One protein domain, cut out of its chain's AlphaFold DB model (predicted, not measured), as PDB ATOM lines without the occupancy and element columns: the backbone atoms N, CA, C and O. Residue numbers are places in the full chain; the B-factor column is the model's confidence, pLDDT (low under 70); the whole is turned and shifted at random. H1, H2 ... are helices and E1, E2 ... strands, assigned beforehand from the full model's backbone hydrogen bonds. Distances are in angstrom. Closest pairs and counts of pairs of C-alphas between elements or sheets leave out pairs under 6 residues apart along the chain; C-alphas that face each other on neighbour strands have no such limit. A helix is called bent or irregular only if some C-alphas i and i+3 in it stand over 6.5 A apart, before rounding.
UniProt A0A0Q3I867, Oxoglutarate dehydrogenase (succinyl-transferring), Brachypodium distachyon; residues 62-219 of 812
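This is residues 62 to 219 of the 812 residues of the protein "Oxoglutarate dehydrogenase (succinyl-transferring)" of Brachypodium distachyon (UniProt A0A0Q3I867). A long kinked helix, H3, runs through the middle with H5 side by side with part of it, while H1 and H2 lie toward one end of the model, meeting at a corner where the last part of H1, residues 73 to 76, comes near the first part of H2, residues 88 to 91, and E3 passes close to the other end of H3. A small two-strand hairpin, E1 and E2, sits by the start of H5, H6 lies near the far end of H5, and the long loop of residues 129 to 147 reaches away to the opposite end from H1. The printed part has 158 residues with six named helices and three named strands, in the order H1 H2 H3 H4 E1 E2 H5 E3 H6; the sheet, E1 - E2, is antiparallel and the class is mostly helix. The whole is compact, with a radius of gyration of the C-alphas of 17.0 A, but elongated in outline, spanning 59 by 36 by 30 A.

H1, residues 64 to 78, begins at C-alpha 64 (204.615, 226.615, 155.604) and is 21.8 A long. H2 is residues 85 to 98, 19.9 A. H3, residues 109 to 128, is 28.6 A long, from C-alpha 109 at (194.606, 217.099, 158.117). It has a kink of 44 degrees near residue 122 and is irregular: C-alphas 124 and 127 are 7.7 A apart. H4 is residues 148 to 151, E1 161 to 163 and E2 179 to 181. H5, residues 182 to 193, is 16.3 A long, E3 is residues 197 to 200, and H6, residues 207 to 217, is 15.0 A long and ends at C-alpha 217 (186.391, 205.300, 135.331).

H3 is the hub, touching three helices. With residues 119 to 127 it touches H5, the same way at a shallow tilt of 25 degrees; the closest C-alphas, of Gly 126 and Tyr 193, are 4.9 A apart. It touches H4, closest at Arg 114 and Tyr 151, 5.7 A between C-alphas. H1 and H3 only just touch, with 3 pairs of C-alphas within 8 A, the closest Ser 66 and Gln 110 at 6.5 A, opposite ways at a steep tilt of 49 degrees. H1 and H2 only just touch too, with 3 such pairs, the closest Trp 76 and Asp 88 at 7.2 A, about perpendicular at 84 degrees. The closest C-alphas of H3 and E3, of His 127 and Gly 198, are 3.9 A apart; E3 pairs with no named strand. H5 and H6 are close but not clearly touching, the C-alphas of Ala 192 and Ile 217 being 5.9 A apart. E1 and E2 form a hairpin, with N 162 and O 180 at 2.8 A. Every O i to N i+4 pair is within hydrogen-bond range in H2 and H5; H1 has 10 of 11, H3 14 of 16 and H6 6 of 7, and H4 is too short for such a pair.

The two C-alphas farthest apart, of Ala 78 and Leu 135, are 59.3 A apart. The printed part has no cut. The links H3 to H4 and E1 to E2 are long. Mean pLDDT of the printed part is 79.7; residues 62 to 70, 86, 96 to 107, 109 and 164 to 178 are under 70.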
ATOM      1  N   ASP A  62     205.922 222.538 150.685       40.56
ATOM      2  CA  ASP A  62     206.768 223.022 151.783       40.56
ATOM      3  C   ASP A  62     205.989 223.255 153.093       40.56
ATOM      4  O   ASP A  62     204.811 223.630 153.114       40.56
ATOM      5  N   GLY A  63     206.681 223.045 154.221       41.97
ATOM      6  CA  GLY A  63     206.162 223.054 155.601       41.97
ATOM      7  C   GLY A  63     205.563 224.371 156.125       41.97
ATOM      8  O   GLY A  63     205.306 224.487 157.319       41.97
ATOM      9  N   THR A  64     205.324 225.366 155.272       43.78
ATOM     10  CA  THR A  64     204.615 226.615 155.604       43.78
ATOM     11  C   THR A  64     203.092 226.477 155.495       43.78
ATOM     12  O   THR A  64     202.367 227.145 156.229       43.78
ATOM     13  N   SER A  65     202.586 225.563 154.656       53.69
ATOM     14  CA  SER A  65     201.136 225.319 154.506       53.69
ATOM     15  C   SER A  65     200.530 224.530 155.677       53.69
ATOM     16  O   SER A  65     199.330 224.628 155.932       53.69
ATOM     17  N   SER A  66     201.343 223.767 156.420       51.34
ATOM     18  CA  SER A  66     200.894 223.010 157.598       51.34
ATOM     19  C   SER A  66     200.564 223.918 158.777       51.34
ATOM     20  O   SER A  66     199.534 223.724 159.412       51.34
ATOM     21  N   VAL A  67     201.371 224.958 159.014       59.31
ATOM     22  CA  VAL A  67     201.117 225.947 160.078       59.31
ATOM     23  C   VAL A  67     199.799 226.678 159.824       59.31
ATOM     24  O   VAL A  67     198.987 226.809 160.732       59.31
ATOM     25  N   TYR A  68     199.540 227.069 158.573       67.06
ATOM     26  CA  TYR A  68     198.286 227.718 158.187       67.06
ATOM     27  C   TYR A  68     197.062 226.811 158.381       67.06
ATOM     28  O   TYR A  68     196.041 227.261 158.891       67.06
ATOM     29  N   LEU A  69     197.147 225.530 158.001       65.69
ATOM     30  CA  LEU A  69     196.043 224.578 158.178       65.69
ATOM     31  C   LEU A  69     195.794 224.238 159.654       65.69
ATOM     32  O   LEU A  69     194.638 224.121 160.058       65.69
ATOM     33  N   GLU A  70     196.849 224.125 160.462       66.69
ATOM     34  CA  GLU A  70     196.733 223.962 161.915       66.69
ATOM     35  C   GLU A  70     196.120 225.202 162.581       66.69
ATOM     36  O   GLU A  70     195.283 225.072 163.472       66.69
ATOM     37  N   GLU A  71     196.494 226.408 162.147       71.38
ATOM     38  CA  GLU A  71     195.877 227.655 162.609       71.38
ATOM     39  C   GLU A  71     194.402 227.740 162.204       71.38
ATOM     40  O   GLU A  71     193.569 228.123 163.026       71.38
ATOM     41  N   LEU A  72     194.064 227.325 160.979       77.00
ATOM     42  CA  LEU A  72     192.689 227.272 160.478       77.00
ATOM     43  C   LEU A  72     191.835 226.279 161.283       77.00
ATOM     44  O   LEU A  72     190.705 226.598 161.649       77.00
ATOM     45  N   GLN A  73     192.387 225.105 161.603       74.00
ATOM     46  CA  GLN A  73     191.731 224.119 162.461       74.00
ATOM     47  C   GLN A  73     191.543 224.663 163.880       74.00
ATOM     48  O   GLN A  73     190.441 224.587 164.409       74.00
ATOM     49  N   ARG A  74     192.580 225.248 164.496       78.25
ATOM     50  CA  ARG A  74     192.480 225.826 165.850       78.25
ATOM     51  C   ARG A  74     191.468 226.969 165.912       78.25
ATOM     52  O   ARG A  74     190.748 227.091 166.900       78.25
ATOM     53  N   ALA A  75     191.405 227.801 164.872       81.12
ATOM     54  CA  ALA A  75     190.403 228.855 164.754       81.12
ATOM     55  C   ALA A  75     188.987 228.265 164.668       81.12
ATOM     56  O   ALA A  75     188.096 228.722 165.382       81.12
ATOM     57  N   TRP A  76     188.801 227.209 163.872       86.06
ATOM     58  CA  TRP A  76     187.530 226.493 163.760       86.06
ATOM     59  C   TRP A  76     187.113 225.779 165.059       86.06
ATOM     60  O   TRP A  76     185.946 225.830 165.439       86.06
ATOM     61  N   GLU A  77     188.055 225.158 165.776       82.62
ATOM     62  CA  GLU A  77     187.813 224.520 167.080       82.62
ATOM     63  C   GLU A  77     187.370 225.537 168.142       82.62
ATOM     64  O   GLU A  77     186.560 225.213 169.012       82.62
ATOM     65  N   ALA A  78     187.882 226.771 168.064       85.06
ATOM     66  CA  ALA A  78     187.467 227.872 168.925       85.06
ATOM     67  C   ALA A  78     186.113 228.477 168.505       85.06
ATOM     68  O   ALA A  78     185.302 228.820 169.367       85.06
ATOM     69  N   ASP A  79     185.867 228.606 167.200       84.12
ATOM     70  CA  ASP A  79     184.624 229.117 166.620       84.12
ATOM     71  C   ASP A  79     184.373 228.498 165.232       84.12
ATOM     72  O   ASP A  79     185.038 228.879 164.262       84.12
ATOM     73  N   PRO A  80     183.374 227.607 165.079       82.06
ATOM     74  CA  PRO A  80     183.067 226.987 163.793       82.06
ATOM     75  C   PRO A  80     182.673 227.966 162.676       82.06
ATOM     76  O   PRO A  80     182.745 227.605 161.506       82.06
ATOM     77  N   SER A  81     182.267 229.199 163.011       83.75
ATOM     78  CA  SER A  81     181.943 230.247 162.029       83.75
ATOM     79  C   SER A  81     183.162 231.031 161.520       83.75
ATOM     80  O   SER A  81     183.027 231.864 160.623       83.75
ATOM     81  N   SER A  82     184.357 230.758 162.060       83.62
ATOM     82  CA  SER A  82     185.619 231.409 161.673       83.62
ATOM     83  C   SER A  82     186.158 230.971 160.306       83.62
ATOM     84  O   SER A  82     187.056 231.614 159.757       83.62
ATOM     85  N   VAL A  83     185.606 229.896 159.743       78.00
ATOM     86  CA  VAL A  83     185.973 229.340 158.439       78.00
ATOM     87  C   VAL A  83     184.747 229.274 157.533       78.00
ATOM     88  O   VAL A  83     183.606 229.288 157.991       78.00
ATOM     89  N   ASP A  84     184.980 229.205 156.224       75.75
ATOM     90  CA  ASP A  84     183.908 229.033 155.241       75.75
ATOM     91  C   ASP A  84     183.137 227.714 155.462       75.75
ATOM     92  O   ASP A  84     183.697 226.730 155.947       75.75
ATOM     93  N   GLU A  85     181.867 227.671 155.055       70.88
ATOM     94  CA  GLU A  85     180.971 226.512 155.203       70.88
ATOM     95  C   GLU A  85     181.587 225.201 154.672       70.88
ATOM     96  O   GLU A  85     181.340 224.116 155.205       70.88
ATOM     97  N   SER A  86     182.417 225.280 153.629       63.66
ATOM     98  CA  SER A  86     183.144 224.125 153.089       63.66
ATOM     99  C   SER A  86     184.161 223.536 154.077       63.66
ATOM    100  O   SER A  86     184.222 222.314 154.236       63.66
ATOM    101  N   TRP A  87     184.914 224.389 154.774       72.38
ATOM    102  CA  TRP A  87     185.876 223.996 155.804       72.38
ATOM    103  C   TRP A  87     185.180 223.554 157.088       72.38
ATOM    104  O   TRP A  87     185.588 222.552 157.670       72.38
ATOM    105  N   ASP A  88     184.088 224.218 157.480       74.31
ATOM    106  CA  ASP A  88     183.275 223.803 158.629       74.31
ATOM    107  C   ASP A  88     182.738 222.377 158.432       74.31
ATOM    108  O   ASP A  88     182.927 221.502 159.276       74.31
ATOM    109  N   ASN A  89     182.156 222.092 157.262       70.19
ATOM    110  CA  ASN A  89     181.692 220.747 156.922       70.19
ATOM    111  C   ASN A  89     182.829 219.716 156.893       70.19
ATOM    112  O   ASN A  89     182.638 218.583 157.340       70.19
ATOM    113  N   PHE A  90     184.004 220.074 156.371       71.19
ATOM    114  CA  PHE A  90     185.157 219.175 156.362       71.19
ATOM    115  C   PHE A  90     185.609 218.837 157.789       71.19
ATOM    116  O   PHE A  90     185.676 217.658 158.138       71.19
ATOM    117  N   PHE A  91     185.841 219.847 158.630       76.06
ATOM    118  CA  PHE A  91     186.321 219.654 159.997       76.06
ATOM    119  C   PHE A  91     185.300 218.940 160.889       76.06
ATOM    120  O   PHE A  91     185.676 218.010 161.603       76.06
ATOM    121  N   ARG A  92     183.999 219.265 160.792       76.38
ATOM    122  CA  ARG A  92     182.938 218.534 161.517       76.38
ATOM    123  C   ARG A  92     182.941 217.044 161.189       76.38
ATOM    124  O   ARG A  92     182.850 216.218 162.096       76.38
ATOM    125  N   ASN A  93     183.048 216.697 159.906       70.88
ATOM    126  CA  ASN A  93     183.053 215.301 159.469       70.88
ATOM    127  C   ASN A  93     184.357 214.584 159.844       70.88
ATOM    128  O   ASN A  93     184.312 213.430 160.266       70.88
ATOM    129  N   PHE A  94     185.495 215.273 159.736       70.25
ATOM    130  CA  PHE A  94     186.808 214.754 160.114       70.25
ATOM    131  C   PHE A  94     186.866 214.405 161.609       70.25
ATOM    132  O   PHE A  94     187.143 213.263 161.973       70.25
ATOM    133  N   VAL A  95     186.510 215.358 162.480       71.19
ATOM    134  CA  VAL A  95     186.496 215.165 163.940       71.19
ATOM    135  C   VAL A  95     185.455 214.124 164.354       71.19
ATOM    136  O   VAL A  95     185.729 213.275 165.202       71.19
ATOM    137  N   GLY A  96     184.272 214.146 163.729       66.69
ATOM    138  CA  GLY A  96     183.207 213.183 164.003       66.69
ATOM    139  C   GLY A  96     183.616 211.731 163.740       66.69
ATOM    140  O   GLY A  96     183.261 210.856 164.526       66.69
ATOM    141  N   GLN A  97     184.393 211.469 162.683       64.94
ATOM    142  CA  GLN A  97     184.858 210.112 162.361       64.94
ATOM    143  C   GLN A  97     186.123 209.688 163.104       64.94
ATOM    144  O   GLN A  97     186.236 208.519 163.485       64.94
ATOM    145  N   ALA A  98     187.036 210.624 163.378       61.03
ATOM    146  CA  ALA A  98     188.207 210.372 164.216       61.03
ATOM    147  C   ALA A  98     187.817 209.904 165.633       61.03
ATOM    148  O   ALA A  98     188.530 209.111 166.244       61.03
ATOM    149  N   ALA A  99     186.652 210.333 166.135       59.56
ATOM    150  CA  ALA A  99     186.110 209.906 167.424       59.56
ATOM    151  C   ALA A  99     185.515 208.480 167.426       59.56
ATOM    152  O   ALA A  99     185.395 207.875 168.492       59.56
ATOM    153  N   THR A 100     185.124 207.934 166.266       56.41
ATOM    154  CA  THR A 100     184.402 206.649 166.165       56.41
ATOM    155  C   THR A 100     185.252 205.472 165.685       56.41
ATOM    156  O   THR A 100     184.868 204.329 165.927       56.41
ATOM    157  N   SER A 101     186.401 205.722 165.046       58.28
ATOM    158  CA  SER A 101     187.288 204.679 164.508       58.28
ATOM    159  C   SER A 101     188.704 204.794 165.094       58.28
ATOM    160  O   SER A 101     189.407 205.759 164.788       58.28
ATOM    161  N   PRO A 102     189.177 203.810 165.889       54.12
ATOM    162  CA  PRO A 102     190.487 203.862 166.549       54.12
ATOM    163  C   PRO A 102     191.674 204.058 165.592       54.12
ATOM    164  O   PRO A 102     192.634 204.736 165.957       54.12
ATOM    165  N   GLY A 103     191.592 203.523 164.365       56.22
ATOM    166  CA  GLY A 103     192.621 203.653 163.324       56.22
ATOM    167  C   GLY A 103     192.794 205.071 162.762       56.22
ATOM    168  O   GLY A 103     193.872 205.403 162.281       56.22
ATOM    169  N   ILE A 104     191.777 205.932 162.894       58.38
ATOM    170  CA  ILE A 104     191.768 207.320 162.391       58.38
ATOM    171  C   ILE A 104     192.271 208.306 163.453       58.38
ATOM    172  O   ILE A 104     192.632 209.434 163.129       58.38
ATOM    173  N   SER A 105     192.351 207.888 164.722       53.84
ATOM    174  CA  SER A 105     192.701 208.763 165.854       53.84
ATOM    175  C   SER A 105     194.083 209.437 165.752       53.84
ATOM    176  O   SER A 105     194.349 210.378 166.497       53.84
ATOM    177  N   GLY A 106     194.942 208.994 164.823       61.00
ATOM    178  CA  GLY A 106     196.249 209.588 164.525       61.00
ATOM    179  C   GLY A 106     196.385 210.250 163.147       61.00
ATOM    180  O   GLY A 106     197.489 210.673 162.819       61.00
ATOM    181  N   GLN A 107     195.326 210.324 162.327       69.12
ATOM    182  CA  GLN A 107     195.395 210.997 161.025       69.12
ATOM    183  C   GLN A 107     195.418 212.518 161.212       69.12
ATOM    184  O   GLN A 107     194.582 213.091 161.909       69.12
ATOM    185  N   THR A 108     196.349 213.190 160.544       71.88
ATOM    186  CA  THR A 108     196.421 214.655 160.479       71.88
ATOM    187  C   THR A 108     195.683 215.185 159.246       71.88
ATOM    188  O   THR A 108     195.614 214.526 158.207       71.88
ATOM    189  N   ILE A 109     195.183 216.425 159.301       69.44
ATOM    190  CA  ILE A 109     194.606 217.099 158.117       69.44
ATOM    191  C   ILE A 109     195.629 217.178 156.979       69.44
ATOM    192  O   ILE A 109     195.278 217.070 155.805       69.44
ATOM    193  N   GLN A 110     196.908 217.339 157.326       72.00
ATOM    194  CA  GLN A 110     197.999 217.360 156.364       72.00
ATOM    195  C   GLN A 110     198.086 216.041 155.585       72.00
ATOM    196  O   GLN A 110     198.213 216.069 154.361       72.00
ATOM    197  N   GLU A 111     197.968 214.897 156.261       76.12
ATOM    198  CA  GLU A 111     197.906 213.584 155.616       76.12
ATOM    199  C   GLU A 111     196.666 213.439 154.723       76.12
ATOM    200  O   GLU A 111     196.781 212.932 153.610       76.12
ATOM    201  N   SER A 112     195.497 213.945 155.137       74.94
ATOM    202  CA  SER A 112     194.302 213.959 154.274       74.94
ATOM    203  C   SER A 112     194.512 214.790 153.003       74.94
ATOM    204  O   SER A 112     194.136 214.360 151.916       74.94
ATOM    205  N   MET A 113     195.139 215.965 153.107       73.75
ATOM    206  CA  MET A 113     195.427 216.817 151.945       73.75
ATOM    207  C   MET A 113     196.463 216.182 151.013       73.75
ATOM    208  O   MET A 113     196.281 216.190 149.797       73.75
ATOM    209  N   ARG A 114     197.520 215.580 151.570       82.38
ATOM    210  CA  ARG A 114     198.526 214.806 150.821       82.38
ATOM    211  C   ARG A 114     197.890 213.659 150.040       82.38
ATOM    212  O   ARG A 114     198.181 213.491 148.860       82.38
ATOM    213  N   LEU A 115     196.964 212.933 150.664       82.81
ATOM    214  CA  LEU A 115     196.219 211.857 150.016       82.81
ATOM    215  C   LEU A 115     195.348 212.367 148.855       82.81
ATOM    216  O   LEU A 115     195.301 211.743 147.798       82.81
ATOM    217  N   LEU A 116     194.701 213.527 149.000       79.38
ATOM    218  CA  LEU A 116     193.920 214.134 147.913       79.38
ATOM    219  C   LEU A 116     194.791 214.613 146.751       79.38
ATOM    220  O   LEU A 116     194.382 214.504 145.594       79.38
ATOM    221  N   LEU A 117     195.985 215.136 147.037       84.25
ATOM    222  CA  LEU A 117     196.952 215.497 146.002       84.25
ATOM    223  C   LEU A 117     197.437 214.258 145.244       84.25
ATOM    224  O   LEU A 117     197.481 214.303 144.017       84.25
ATOM    225  N   LEU A 118     197.691 213.148 145.945       87.75
ATOM    226  CA  LEU A 118     198.015 211.857 145.335       87.75
ATOM    227  C   LEU A 118     196.883 211.370 144.418       87.75
ATOM    228  O   LEU A 118     197.122 211.103 143.242       87.75
ATOM    229  N   VAL A 119     195.633 211.336 144.900       88.19
ATOM    230  CA  VAL A 119     194.453 211.001 144.076       88.19
ATOM    231  C   VAL A 119     194.402 211.872 142.821       88.19
ATOM    232  O   VAL A 119     194.257 211.368 141.708       88.19
ATOM    233  N   ARG A 120     194.548 213.191 142.985       88.06
ATOM    234  CA  ARG A 120     194.519 214.136 141.867       88.06
ATOM    235  C   ARG A 120     195.663 213.891 140.884       88.06
ATOM    236  O   ARG A 120     195.445 214.015 139.682       88.06
ATOM    237  N   ALA A 121     196.852 213.536 141.359       91.50
ATOM    238  CA  ALA A 121     197.984 213.223 140.498       91.50
ATOM    239  C   ALA A 121     197.710 211.991 139.628       91.50
ATOM    240  O   ALA A 121     197.982 212.033 138.431       91.50
ATOM    241  N   TYR A 122     197.076 210.947 140.170       94.12
ATOM    242  CA  TYR A 122     196.628 209.796 139.376       94.12
ATOM    243  C   TYR A 122     195.557 210.171 138.343       94.12
ATOM    244  O   TYR A 122     195.647 209.748 137.193       94.12
ATOM    245  N   GLN A 123     194.593 211.020 138.706       93.38
ATOM    246  CA  GLN A 123     193.568 211.507 137.771       93.38
ATOM    247  C   GLN A 123     194.157 212.339 136.619       93.38
ATOM    248  O   GLN A 123     193.626 212.315 135.511       93.38
ATOM    249  N   VAL A 124     195.222 213.103 136.883       93.94
ATOM    250  CA  VAL A 124     195.862 213.995 135.901       93.94
ATOM    251  C   VAL A 124     196.919 213.274 135.071       93.94
ATOM    252  O   VAL A 124     197.037 213.559 133.889       93.94
ATOM    253  N   SER A 125     197.703 212.383 135.677       95.06
ATOM    254  CA  SER A 125     198.929 211.838 135.080       95.06
ATOM    255  C   SER A 125     199.026 210.315 135.131       95.06
ATOM    256  O   SER A 125     200.016 209.767 134.652       95.06
ATOM    257  N   GLY A 126     198.026 209.599 135.653       95.44
ATOM    258  CA  GLY A 126     198.043 208.132 135.717       95.44
ATOM    259  C   GLY A 126     198.200 207.471 134.342       95.44
ATOM    260  O   GLY A 126     198.910 206.475 134.214       95.44
ATOM    261  N   HIS A 127     197.685 208.110 133.284       95.75
ATOM    262  CA  HIS A 127     197.881 207.685 131.891       95.75
ATOM    263  C   HIS A 127     199.370 207.563 131.486       95.75
ATOM    264  O   HIS A 127     199.710 206.743 130.629       95.75
ATOM    265  N   MET A 128     200.280 208.300 132.138       94.38
ATOM    266  CA  MET A 128     201.730 208.195 131.919       94.38
ATOM    267  C   MET A 128     202.322 206.891 132.475       94.38
ATOM    268  O   MET A 128     203.324 206.418 131.947       94.38
ATOM    269  N   LYS A 129     201.690 206.291 133.495       95.25
ATOM    270  CA  LYS A 129     202.057 204.995 134.100       95.25
ATOM    271  C   LYS A 129     201.266 203.816 133.502       95.25
ATOM    272  O   LYS A 129     201.570 202.663 133.798       95.25
ATOM    273  N   ALA A 130     200.268 204.081 132.654       95.31
ATOM    274  CA  ALA A 130     199.421 203.055 132.044       95.31
ATOM    275  C   ALA A 130     200.177 202.126 131.077       95.31
ATOM    276  O   ALA A 130     201.074 202.547 130.339       95.31
ATOM    277  N   LYS A 131     199.769 200.855 131.023       94.38
ATOM    278  CA  LYS A 131     200.363 199.784 130.203       94.38
ATOM    279  C   LYS A 131     199.783 199.785 128.785       94.38
ATOM    280  O   LYS A 131     199.024 198.894 128.409       94.38
ATOM    281  N   LEU A 132     200.129 200.816 128.017       93.50
ATOM    282  CA  LEU A 132     199.533 201.093 126.705       93.50
ATOM    283  C   LEU A 132     200.218 200.365 125.544       93.50
ATOM    284  O   LEU A 132     199.527 199.929 124.634       93.50
ATOM    285  N   ASP A 133     201.545 200.236 125.566       89.75
ATOM    286  CA  ASP A 133     202.312 199.649 124.462       89.75
ATOM    287  C   ASP A 133     202.255 198.109 124.504       89.75
ATOM    288  O   ASP A 133     202.804 197.511 125.437       89.75
ATOM    289  N   PRO A 134     201.646 197.439 123.504       80.69
ATOM    290  CA  PRO A 134     201.614 195.977 123.443       80.69
ATOM    291  C   PRO A 134     203.003 195.346 123.268       80.69
ATOM    292  O   PRO A 134     203.216 194.196 123.647       80.69
ATOM    293  N   LEU A 135     203.963 196.081 122.692       79.88
ATOM    294  CA  LEU A 135     205.313 195.580 122.437       79.88
ATOM    295  C   LEU A 135     206.253 195.756 123.639       79.88
ATOM    296  O   LEU A 135     207.311 195.125 123.675       79.88
ATOM    297  N   GLY A 136     205.887 196.606 124.605       81.00
ATOM    298  CA  GLY A 136     206.722 196.943 125.761       81.00
ATOM    299  C   GLY A 136     208.081 197.548 125.384       81.00
ATOM    300  O   GLY A 136     209.067 197.324 126.083       81.00
ATOM    301  N   LEU A 137     208.150 198.248 124.251       77.56
ATOM    302  CA  LEU A 137     209.341 198.929 123.743       77.56
ATOM    303  C   LEU A 137     209.437 200.370 124.246       77.56
ATOM    304  O   LEU A 137     210.534 200.928 124.284       77.56
ATOM    305  N   GLU A 138     208.302 200.976 124.585       77.56
ATOM    306  CA  GLU A 138     208.245 202.347 125.068       77.56
ATOM    307  C   GLU A 138     208.720 202.453 126.530       77.56
ATOM    308  O   GLU A 138     208.065 201.984 127.462       77.56
ATOM    309  N   GLU A 139     209.853 203.122 126.750       77.62
ATOM    310  CA  GLU A 139     210.324 203.500 128.086       77.62
ATOM    311  C   GLU A 139     209.804 204.903 128.435       77.62
ATOM    312  O   GLU A 139     210.416 205.914 128.083       77.62
ATOM    313  N   ARG A 140     208.653 204.976 129.117       80.69
ATOM    314  CA  ARG A 140     208.085 206.248 129.597       80.69
ATOM    315  C   ARG A 140     208.577 206.586 131.008       80.69
ATOM    316  O   ARG A 140     208.453 205.743 131.900       80.69
ATOM    317  N   PRO A 141     209.081 207.813 131.254       86.19
ATOM    318  CA  PRO A 141     209.382 208.253 132.607       86.19
ATOM    319  C   PRO A 141     208.073 208.404 133.385       86.19
ATOM    320  O   PRO A 141     207.209 209.207 133.027       86.19
ATOM    321  N   VAL A 142     207.922 207.614 134.448       89.81
ATOM    322  CA  VAL A 142     206.785 207.732 135.363       89.81
ATOM    323  C   VAL A 142     206.984 208.997 136.203       89.81
ATOM    324  O   VAL A 142     208.041 209.136 136.816       89.81
ATOM    325  N   PRO A 143     206.014 209.928 136.242       92.06
ATOM    326  CA  PRO A 143     206.132 211.124 137.067       92.06
ATOM    327  C   PRO A 143     206.235 210.790 138.563       92.06
ATOM    328  O   PRO A 143     205.398 210.050 139.080       92.06
ATOM    329  N   ASP A 144     207.184 211.415 139.269       91.50
ATOM    330  CA  ASP A 144     207.392 211.225 140.718       91.50
ATOM    331  C   ASP A 144     206.130 211.532 141.543       91.50
ATOM    332  O   ASP A 144     205.895 210.937 142.586       91.50
ATOM    333  N   VAL A 145     205.255 212.408 141.035       89.19
ATOM    334  CA  VAL A 145     203.967 212.764 141.657       89.19
ATOM    335  C   VAL A 145     202.975 211.599 141.762       89.19
ATOM    336  O   VAL A 145     201.921 211.772 142.373       89.19
ATOM    337  N   LEU A 146     203.258 210.446 141.149       92.25
ATOM    338  CA  LEU A 146     202.469 209.218 141.286       92.25
ATOM    339  C   LEU A 146     202.999 208.287 142.386       92.25
ATOM    340  O   LEU A 146     202.333 207.308 142.713       92.25
ATOM    341  N   ASP A 147     204.180 208.556 142.944       91.06
ATOM    342  CA  ASP A 147     204.741 207.795 144.056       91.06
ATOM    343  C   ASP A 147     204.172 208.322 145.391       91.06
ATOM    344  O   ASP A 147     204.322 209.513 145.687       91.06
ATOM    345  N   PRO A 148     203.531 207.485 146.232       89.12
ATOM    346  CA  PRO A 148     203.117 207.887 147.577       89.12
ATOM    347  C   PRO A 148     204.246 208.520 148.411       89.12
ATOM    348  O   PRO A 148     203.981 209.447 149.188       89.12
ATOM    349  N   ALA A 149     205.502 208.099 148.211       88.12
ATOM    350  CA  ALA A 149     206.668 208.650 148.899       88.12
ATOM    351  C   ALA A 149     206.883 210.142 148.613       88.12
ATOM    352  O   ALA A 149     207.328 210.878 149.498       88.12
ATOM    353  N   PHE A 150     206.490 210.626 147.428       85.69
ATOM    354  CA  PHE A 150     206.559 212.046 147.068       85.69
ATOM    355  C   PHE A 150     205.720 212.930 148.003       85.69
ATOM    356  O   PHE A 150     206.070 214.081 148.267       85.69
ATOM    357  N   TYR A 151     204.636 212.385 148.562       83.25
ATOM    358  CA  TYR A 151     203.767 213.079 149.515       83.25
ATOM    359  C   TYR A 151     204.107 212.769 150.979       83.25
ATOM    360  O   TYR A 151     203.404 213.224 151.881       83.25
ATOM    361  N   GLY A 152     205.190 212.030 151.234       82.19
ATOM    362  CA  GLY A 152     205.643 211.677 152.577       82.19
ATOM    363  C   GLY A 152     204.943 210.465 153.189       82.19
ATOM    364  O   GLY A 152     204.959 210.345 154.412       82.19
ATOM    365  N   PHE A 153     204.329 209.599 152.375       85.62
ATOM    366  CA  PHE A 153     203.854 208.288 152.819       85.62
ATOM    367  C   PHE A 153     204.974 207.252 152.690       85.62
ATOM    368  O   PHE A 153     205.646 207.166 151.666       85.62
ATOM    369  N   SER A 154     205.171 206.465 153.736       87.25
ATOM    370  CA  SER A 154     206.104 205.342 153.786       87.25
ATOM    371  C   SER A 154     205.393 204.008 153.541       87.25
ATOM    372  O   SER A 154     204.166 203.931 153.546       87.25
ATOM    373  N   GLU A 155     206.159 202.931 153.358       86.62
ATOM    374  CA  GLU A 155     205.613 201.567 153.248       86.62
ATOM    375  C   GLU A 155     204.774 201.168 154.475       86.62
ATOM    376  O   GLU A 155     203.744 200.510 154.332       86.62
ATOM    377  N   ASP A 156     205.161 201.633 155.668       85.44
ATOM    378  CA  ASP A 156     204.425 201.390 156.915       85.44
ATOM    379  C   ASP A 156     203.041 202.070 156.912       85.44
ATOM    380  O   ASP A 156     202.131 201.649 157.631       85.44
ATOM    381  N   ASP A 157     202.851 203.102 156.080       85.94
ATOM    382  CA  ASP A 157     201.589 203.830 155.974       85.94
ATOM    383  C   ASP A 157     200.568 203.154 155.057       85.94
ATOM    384  O   ASP A 157     199.382 203.476 155.127       85.94
ATOM    385  N   LEU A 158     200.988 202.201 154.221       86.44
ATOM    386  CA  LEU A 158     200.104 201.542 153.255       86.44
ATOM    387  C   LEU A 158     198.928 200.829 153.933       86.44
ATOM    388  O   LEU A 158     197.803 200.873 153.436       86.44
ATOM    389  N   ASP A 159     199.161 200.213 155.089       88.38
ATOM    390  CA  ASP A 159     198.134 199.463 155.817       88.38
ATOM    391  C   ASP A 159     197.407 200.308 156.884       88.38
ATOM    392  O   ASP A 159     196.512 199.804 157.568       88.38
ATOM    393  N   ARG A 160     197.732 201.607 157.002       86.50
ATOM    394  CA  ARG A 160     196.989 202.557 157.849       86.50
ATOM    395  C   ARG A 160     195.663 202.936 157.196       86.50
ATOM    396  O   ARG A 160     195.573 203.105 155.980       86.50
ATOM    397  N   GLU A 161     194.637 203.112 158.023       83.56
ATOM    398  CA  GLU A 161     193.331 203.620 157.607       83.56
ATOM    399  C   GLU A 161     193.350 205.149 157.486       83.56
ATOM    400  O   GLU A 161     193.788 205.851 158.397       83.56
ATOM    401  N   PHE A 162     192.824 205.664 156.378       79.81
ATOM    402  CA  PHE A 162     192.664 207.089 156.126       79.81
ATOM    403  C   PHE A 162     191.194 207.423 155.915       79.81
ATOM    404  O   PHE A 162     190.494 206.788 155.122       79.81
ATOM    405  N   PHE A 163     190.737 208.474 156.590       74.50
ATOM    406  CA  PHE A 163     189.497 209.147 156.266       74.50
ATOM    407  C   PHE A 163     189.673 209.928 154.964       74.50
ATOM    408  O   PHE A 163     190.508 210.834 154.858       74.50
ATOM    409  N   LEU A 164     188.872 209.554 153.974       67.81
ATOM    410  CA  LEU A 164     188.889 210.103 152.629       67.81
ATOM    411  C   LEU A 164     188.015 211.340 152.483       67.81
ATOM    412  O   LEU A 164     188.131 211.972 151.448       67.81
ATOM    413  N   GLY A 165     187.204 211.714 153.483       61.72
ATOM    414  CA  GLY A 165     186.309 212.877 153.452       61.72
ATOM    415  C   GLY A 165     184.921 212.614 152.857       61.72
ATOM    416  O   GLY A 165     184.720 211.680 152.089       61.72
ATOM    417  N   VAL A 166     183.946 213.470 153.198       55.56
ATOM    418  CA  VAL A 166     182.612 213.509 152.566       55.56
ATOM    419  C   VAL A 166     182.650 214.544 151.441       55.56
ATOM    420  O   VAL A 166     182.145 215.660 151.566       55.56
ATOM    421  N   TRP A 167     183.347 214.226 150.353       55.22
ATOM    422  CA  TRP A 167     183.491 215.162 149.238       55.22
ATOM    423  C   TRP A 167     182.298 215.060 148.287       55.22
ATOM    424  O   TRP A 167     181.879 213.970 147.913       55.22
ATOM    425  N   LYS A 168     181.800 216.204 147.794       53.50
ATOM    426  CA  LYS A 168     180.923 216.265 146.604       53.50
ATOM    427  C   LYS A 168     181.729 215.975 145.321       53.50
ATOM    428  O   LYS A 168     181.762 216.789 144.392       53.50
ATOM    429  N   MET A 169     182.470 214.875 145.307       58.84
ATOM    430  CA  MET A 169     183.215 214.365 144.161       58.84
ATOM    431  C   MET A 169     182.671 212.982 143.837       58.84
ATOM    432  O   MET A 169     182.465 212.189 144.743       58.84
ATOM    433  N   ALA A 170     182.396 212.731 142.560       63.19
ATOM    434  CA  ALA A 170     181.897 211.447 142.084       63.19
ATOM    435  C   ALA A 170     183.030 210.406 141.953       63.19
ATOM    436  O   ALA A 170     184.191 210.771 142.108       63.19
ATOM    437  N   GLY A 171     182.717 209.139 141.664       66.69
ATOM    438  CA  GLY A 171     183.703 208.042 141.624       66.69
ATOM    439  C   GLY A 171     183.769 207.255 142.936       66.69
ATOM    440  O   GLY A 171     182.896 207.402 143.794       66.69
ATOM    441  N   PHE A 172     184.788 206.422 143.131       66.44
ATOM    442  CA  PHE A 172     184.829 205.542 144.300       66.44
ATOM    443  C   PHE A 172     185.022 206.251 145.645       66.44
ATOM    444  O   PHE A 172     184.710 205.702 146.701       66.44
ATOM    445  N   LEU A 173     185.511 207.489 145.615       65.81
ATOM    446  CA  LEU A 173     185.612 208.345 146.797       65.81
ATOM    447  C   LEU A 173     184.246 208.884 147.260       65.81
ATOM    448  O   LEU A 173     184.150 209.425 148.355       65.81
ATOM    449  N   SER A 174     183.193 208.721 146.449       61.09
ATOM    450  CA  SER A 174     181.806 209.067 146.804       61.09
ATOM    451  C   SER A 174     181.073 207.965 147.572       61.09
ATOM    452  O   SER A 174     179.932 208.152 147.995       61.09
ATOM    453  N   GLU A 175     181.698 206.796 147.734       62.03
ATOM    454  CA  GLU A 175     181.111 205.694 148.484       62.03
ATOM    455  C   GLU A 175     180.882 206.097 149.948       62.03
ATOM    456  O   GLU A 175     181.725 206.742 150.568       62.03
ATOM    457  N   ASN A 176     179.800 205.604 150.563       59.53
ATOM    458  CA  ASN A 176     179.571 205.656 152.020       59.53
ATOM    459  C   ASN A 176     180.582 204.780 152.810       59.53
ATOM    460  O   ASN A 176     180.258 204.228 153.861       59.53
ATOM    461  N   ARG A 177     181.809 204.631 152.295       64.25
ATOM    462  CA  ARG A 177     182.988 204.045 152.936       64.25
ATOM    463  C   ARG A 177     184.030 205.145 153.120       64.25
ATOM    464  O   ARG A 177     185.009 205.211 152.376       64.25
ATOM    465  N   PRO A 178     183.808 206.023 154.105       66.38
ATOM    466  CA  PRO A 178     184.638 207.200 154.306       66.38
ATOM    467  C   PRO A 178     186.060 206.873 154.782       66.38
ATOM    468  O   PRO A 178     186.884 207.775 154.844       66.38
ATOM    469  N   VAL A 179     186.347 205.609 155.110       74.31
ATOM    470  CA  VAL A 179     187.607 205.141 155.694       74.31
ATOM    471  C   VAL A 179     188.109 203.953 154.880       74.31
ATOM    472  O   VAL A 179     187.386 202.966 154.735       74.31
ATOM    473  N   GLN A 180     189.315 204.055 154.323       81.56
ATOM    474  CA  GLN A 180     189.968 202.993 153.542       81.56
ATOM    475  C   GLN A 180     191.469 202.981 153.845       81.56
ATOM    476  O   GLN A 180     192.023 204.002 154.250       81.56
ATOM    477  N   THR A 181     192.142 201.844 153.652       88.62
ATOM    478  CA  THR A 181     193.605 201.800 153.776       88.62
ATOM    479  C   THR A 181     194.274 202.514 152.606       88.62
ATOM    480  O   THR A 181     193.745 202.500 151.489       88.62
ATOM    481  N   LEU A 182     195.448 203.115 152.826       87.62
ATOM    482  CA  LEU A 182     196.199 203.769 151.747       87.62
ATOM    483  C   LEU A 182     196.507 202.796 150.600       87.62
ATOM    484  O   LEU A 182     196.342 203.159 149.438       87.62
ATOM    485  N   ARG A 183     196.854 201.542 150.918       91.31
ATOM    486  CA  ARG A 183     197.045 200.449 149.955       91.31
ATOM    487  C   ARG A 183     195.825 200.279 149.063       91.31
ATOM    488  O   ARG A 183     195.957 200.300 147.846       91.31
ATOM    489  N   SER A 184     194.638 200.179 149.663       88.44
ATOM    490  CA  SER A 184     193.397 200.016 148.908       88.44
ATOM    491  C   SER A 184     193.129 201.217 147.999       88.44
ATOM    492  O   SER A 184     192.725 201.036 146.855       88.44
ATOM    493  N   VAL A 185     193.396 202.442 148.463       87.94
ATOM    494  CA  VAL A 185     193.233 203.652 147.643       87.94
ATOM    495  C   VAL A 185     194.192 203.643 146.451       87.94
ATOM    496  O   VAL A 185     193.753 203.849 145.321       87.94
ATOM    497  N   VAL A 186     195.479 203.370 146.681       90.75
ATOM    498  CA  VAL A 186     196.508 203.328 145.628       90.75
ATOM    499  C   VAL A 186     196.216 202.223 144.612       90.75
ATOM    500  O   VAL A 186     196.241 202.492 143.415       90.75
ATOM    501  N   GLU A 187     195.857 201.017 145.058       91.31
ATOM    502  CA  GLU A 187     195.490 199.899 144.176       91.31
ATOM    503  C   GLU A 187     194.305 200.255 143.269       91.31
ATOM    504  O   GLU A 187     194.318 199.956 142.075       91.31
ATOM    505  N   ARG A 188     193.295 200.952 143.803       88.31
ATOM    506  CA  ARG A 188     192.131 201.398 143.024       88.31
ATOM    507  C   ARG A 188     192.483 202.491 142.021       88.31
ATOM    508  O   ARG A 188     191.983 202.463 140.900       88.31
ATOM    509  N   LEU A 189     193.346 203.438 142.397       90.94
ATOM    510  CA  LEU A 189     193.851 204.460 141.476       90.94
ATOM    511  C   LEU A 189     194.682 203.833 140.349       90.94
ATOM    512  O   LEU A 189     194.526 204.211 139.190       90.94
ATOM    513  N   GLU A 190     195.527 202.851 140.669       92.44
ATOM    514  CA  GLU A 190     196.302 202.107 139.677       92.44
ATOM    515  C   GLU A 190     195.412 201.289 138.743       92.44
ATOM    516  O   GLU A 190     195.622 201.305 137.531       92.44
ATOM    517  N   GLN A 191     194.387 200.626 139.279       90.44
ATOM    518  CA  GLN A 191     193.410 199.892 138.482       90.44
ATOM    519  C   GLN A 191     192.632 200.815 137.533       90.44
ATOM    520  O   GLN A 191     192.389 200.442 136.387       90.44
ATOM    521  N   ALA A 192     192.260 202.011 137.997       90.88
ATOM    522  CA  ALA A 192     191.454 202.963 137.237       90.88
ATOM    523  C   ALA A 192     192.253 203.724 136.161       90.88
ATOM    524  O   ALA A 192     191.743 203.941 135.064       90.88
ATOM    525  N   TYR A 193     193.492 204.132 136.459       94.81
ATOM    526  CA  TYR A 193     194.246 205.073 135.618       94.81
ATOM    527  C   TYR A 193     195.550 204.522 135.033       94.81
ATOM    528  O   TYR A 193     196.093 205.131 134.112       94.81
ATOM    529  N   CYS A 194     196.056 203.397 135.547       94.69
ATOM    530  CA  CYS A 194     197.359 202.830 135.178       94.69
ATOM    531  C   CYS A 194     197.252 201.407 134.590       94.69
ATOM    532  O   CYS A 194     198.262 200.710 134.454       94.69
ATOM    533  N   GLY A 195     196.037 200.962 134.258       92.75
ATOM    534  CA  GLY A 195     195.768 199.672 133.626       92.75
ATOM    535  C   GLY A 195     196.147 199.642 132.141       92.75
ATOM    536  O   GLY A 195     197.118 200.261 131.709       92.75
ATOM    537  N   THR A 196     195.368 198.917 131.343       94.12
ATOM    538  CA  THR A 196     195.486 198.878 129.871       94.12
ATOM    539  C   THR A 196     194.811 200.068 129.184       94.12
ATOM    540  O   THR A 196     194.890 200.196 127.962       94.12
ATOM    541  N   ILE A 197     194.185 200.956 129.964       96.75
ATOM    542  CA  ILE A 197     193.590 202.213 129.516       96.75
ATOM    543  C   ILE A 197     194.243 203.369 130.278       96.75
ATOM    544  O   ILE A 197     194.390 203.312 131.498       96.75
ATOM    545  N   GLY A 198     194.616 204.420 129.552       96.94
ATOM    546  CA  GLY A 198     195.037 205.710 130.084       96.94
ATOM    547  C   GLY A 198     194.036 206.789 129.679       96.94
ATOM    548  O   GLY A 198     193.703 206.918 128.503       96.94
ATOM    549  N   TYR A 199     193.558 207.566 130.647       97.81
ATOM    550  CA  TYR A 199     192.556 208.609 130.426       97.81
ATOM    551  C   TYR A 199     193.176 210.001 130.547       97.81
ATOM    552  O   TYR A 199     193.692 210.352 131.607       97.81
ATOM    553  N   GLU A 200     193.053 210.822 129.504       97.94
ATOM    554  CA  GLU A 200     193.342 212.256 129.565       97.94
ATOM    555  C   GLU A 200     192.033 213.042 129.469       97.94
ATOM    556  O   GLU A 200     191.398 213.125 128.416       97.94
ATOM    557  N   TYR A 201     191.605 213.598 130.600       97.31
ATOM    558  CA  TYR A 201     190.370 214.384 130.682       97.31
ATOM    559  C   TYR A 201     190.455 215.571 131.642       97.31
ATOM    560  O   TYR A 201     189.633 216.476 131.575       97.31
ATOM    561  N   MET A 202     191.447 215.604 132.536       95.50
ATOM    562  CA  MET A 202     191.568 216.662 133.543       95.50
ATOM    563  C   MET A 202     191.995 218.023 132.965       95.50
ATOM    564  O   MET A 202     191.976 219.013 133.694       95.50
ATOM    565  N   HIS A 203     192.357 218.098 131.676       95.94
ATOM    566  CA  HIS A 203     192.523 219.365 130.947       95.94
ATOM    567  C   HIS A 203     191.188 220.040 130.617       95.94
ATOM    568  O   HIS A 203     191.175 221.239 130.355       95.94
ATOM    569  N   ILE A 204     190.077 219.300 130.666       96.56
ATOM    570  CA  ILE A 204     188.741 219.820 130.381       96.56
ATOM    571  C   ILE A 204     188.322 220.764 131.520       96.56
ATOM    572  O   ILE A 204     188.247 220.339 132.678       96.56
ATOM    573  N   PRO A 205     188.005 222.041 131.231       92.62
ATOM    574  CA  PRO A 205     187.669 223.019 132.268       92.62
ATOM    575  C   PRO A 205     186.303 222.760 132.928       92.62
ATOM    576  O   PRO A 205     186.040 223.230 134.036       92.62
ATOM    577  N   ASP A 206     185.421 222.019 132.255       93.56
ATOM    578  CA  ASP A 206     184.073 221.701 132.719       93.56
ATOM    579  C   ASP A 206     184.083 220.580 133.776       93.56
ATOM    580  O   ASP A 206     184.370 219.410 133.503       93.56
ATOM    581  N   ARG A 207     183.716 220.943 135.008       88.44
ATOM    582  CA  ARG A 207     183.678 220.020 136.148       88.44
ATOM    583  C   ARG A 207     182.610 218.935 136.009       88.44
ATOM    584  O   ARG A 207     182.834 217.831 136.505       88.44
ATOM    585  N   GLU A 208     181.465 219.221 135.393       92.50
ATOM    586  CA  GLU A 208     180.393 218.231 135.228       92.50
ATOM    587  C   GLU A 208     180.835 217.135 134.262       92.50
ATOM    588  O   GLU A 208     180.696 215.951 134.569       92.50
ATOM    589  N   LYS A 209     181.486 217.524 133.162       95.00
ATOM    590  CA  LYS A 209     182.114 216.588 132.221       95.00
ATOM    591  C   LYS A 209     183.185 215.722 132.886       95.00
ATOM    592  O   LYS A 209     183.179 214.500 132.729       95.00
ATOM    593  N   CYS A 210     184.068 216.331 133.677       93.31
ATOM    594  CA  CYS A 210     185.096 215.600 134.419       93.31
ATOM    595  C   CYS A 210     184.498 214.632 135.451       93.31
ATOM    596  O   CYS A 210     184.971 213.506 135.586       93.31
ATOM    597  N   ASN A 211     183.443 215.034 136.166       90.50
ATOM    598  CA  ASN A 211     182.748 214.157 137.109       90.50
ATOM    599  C   ASN A 211     182.054 212.987 136.398       90.50
ATOM    600  O   ASN A 211     182.145 211.862 136.877       90.50
ATOM    601  N   TRP A 212     181.422 213.229 135.247       94.44
ATOM    602  CA  TRP A 212     180.751 212.195 134.454       94.44
ATOM    603  C   TRP A 212     181.712 211.095 133.987       94.44
ATOM    604  O   TRP A 212     181.348 209.914 133.978       94.44
ATOM    605  N   LEU A 213     182.941 211.476 133.613       94.31
ATOM    606  CA  LEU A 213     184.007 210.525 133.291       94.31
ATOM    607  C   LEU A 213     184.487 209.806 134.547       94.31
ATOM    608  O   LEU A 213     184.578 208.581 134.541       94.31
ATOM    609  N   ARG A 214     184.710 210.534 135.644       90.88
ATOM    610  CA  ARG A 214     185.138 209.941 136.915       90.88
ATOM    611  C   ARG A 214     184.168 208.868 137.412       90.88
ATOM    612  O   ARG A 214     184.613 207.804 137.812       90.88
ATOM    613  N   GLU A 215     182.859 209.086 137.301       88.56
ATOM    614  CA  GLU A 215     181.828 208.088 137.647       88.56
ATOM    615  C   GLU A 215     181.944 206.779 136.868       88.56
ATOM    616  O   GLU A 215     181.529 205.734 137.363       88.56
ATOM    617  N   ARG A 216     182.474 206.834 135.643       90.19
ATOM    618  CA  ARG A 216     182.615 205.676 134.752       90.19
ATOM    619  C   ARG A 216     183.979 205.013 134.850       90.19
ATOM    620  O   ARG A 216     184.067 203.819 134.592       90.19
ATOM    621  N   ILE A 217     185.011 205.779 135.197       91.25
ATOM    622  CA  ILE A 217     186.391 205.300 135.331       91.25
ATOM    623  C   ILE A 217     186.615 204.710 136.727       91.25
ATOM    624  O   ILE A 217     187.126 203.605 136.873       91.25
ATOM    625  N   GLU A 218     186.192 205.422 137.770       88.38
ATOM    626  CA  GLU A 218     186.404 205.062 139.173       88.38
ATOM    627  C   GLU A 218     185.262 204.180 139.717       88.38
ATOM    628  O   GLU A 218     184.744 204.422 140.811       88.38
ATOM    629  N   THR A 219     184.828 203.168 138.958       76.31
ATOM    630  CA  THR A 219     183.781 202.235 139.408       76.31
ATOM    631  C   THR A 219     184.344 201.158 140.333       76.31
ATOM    632  O   THR A 219     185.465 200.689 140.169       76.31
TER     633      THR A 219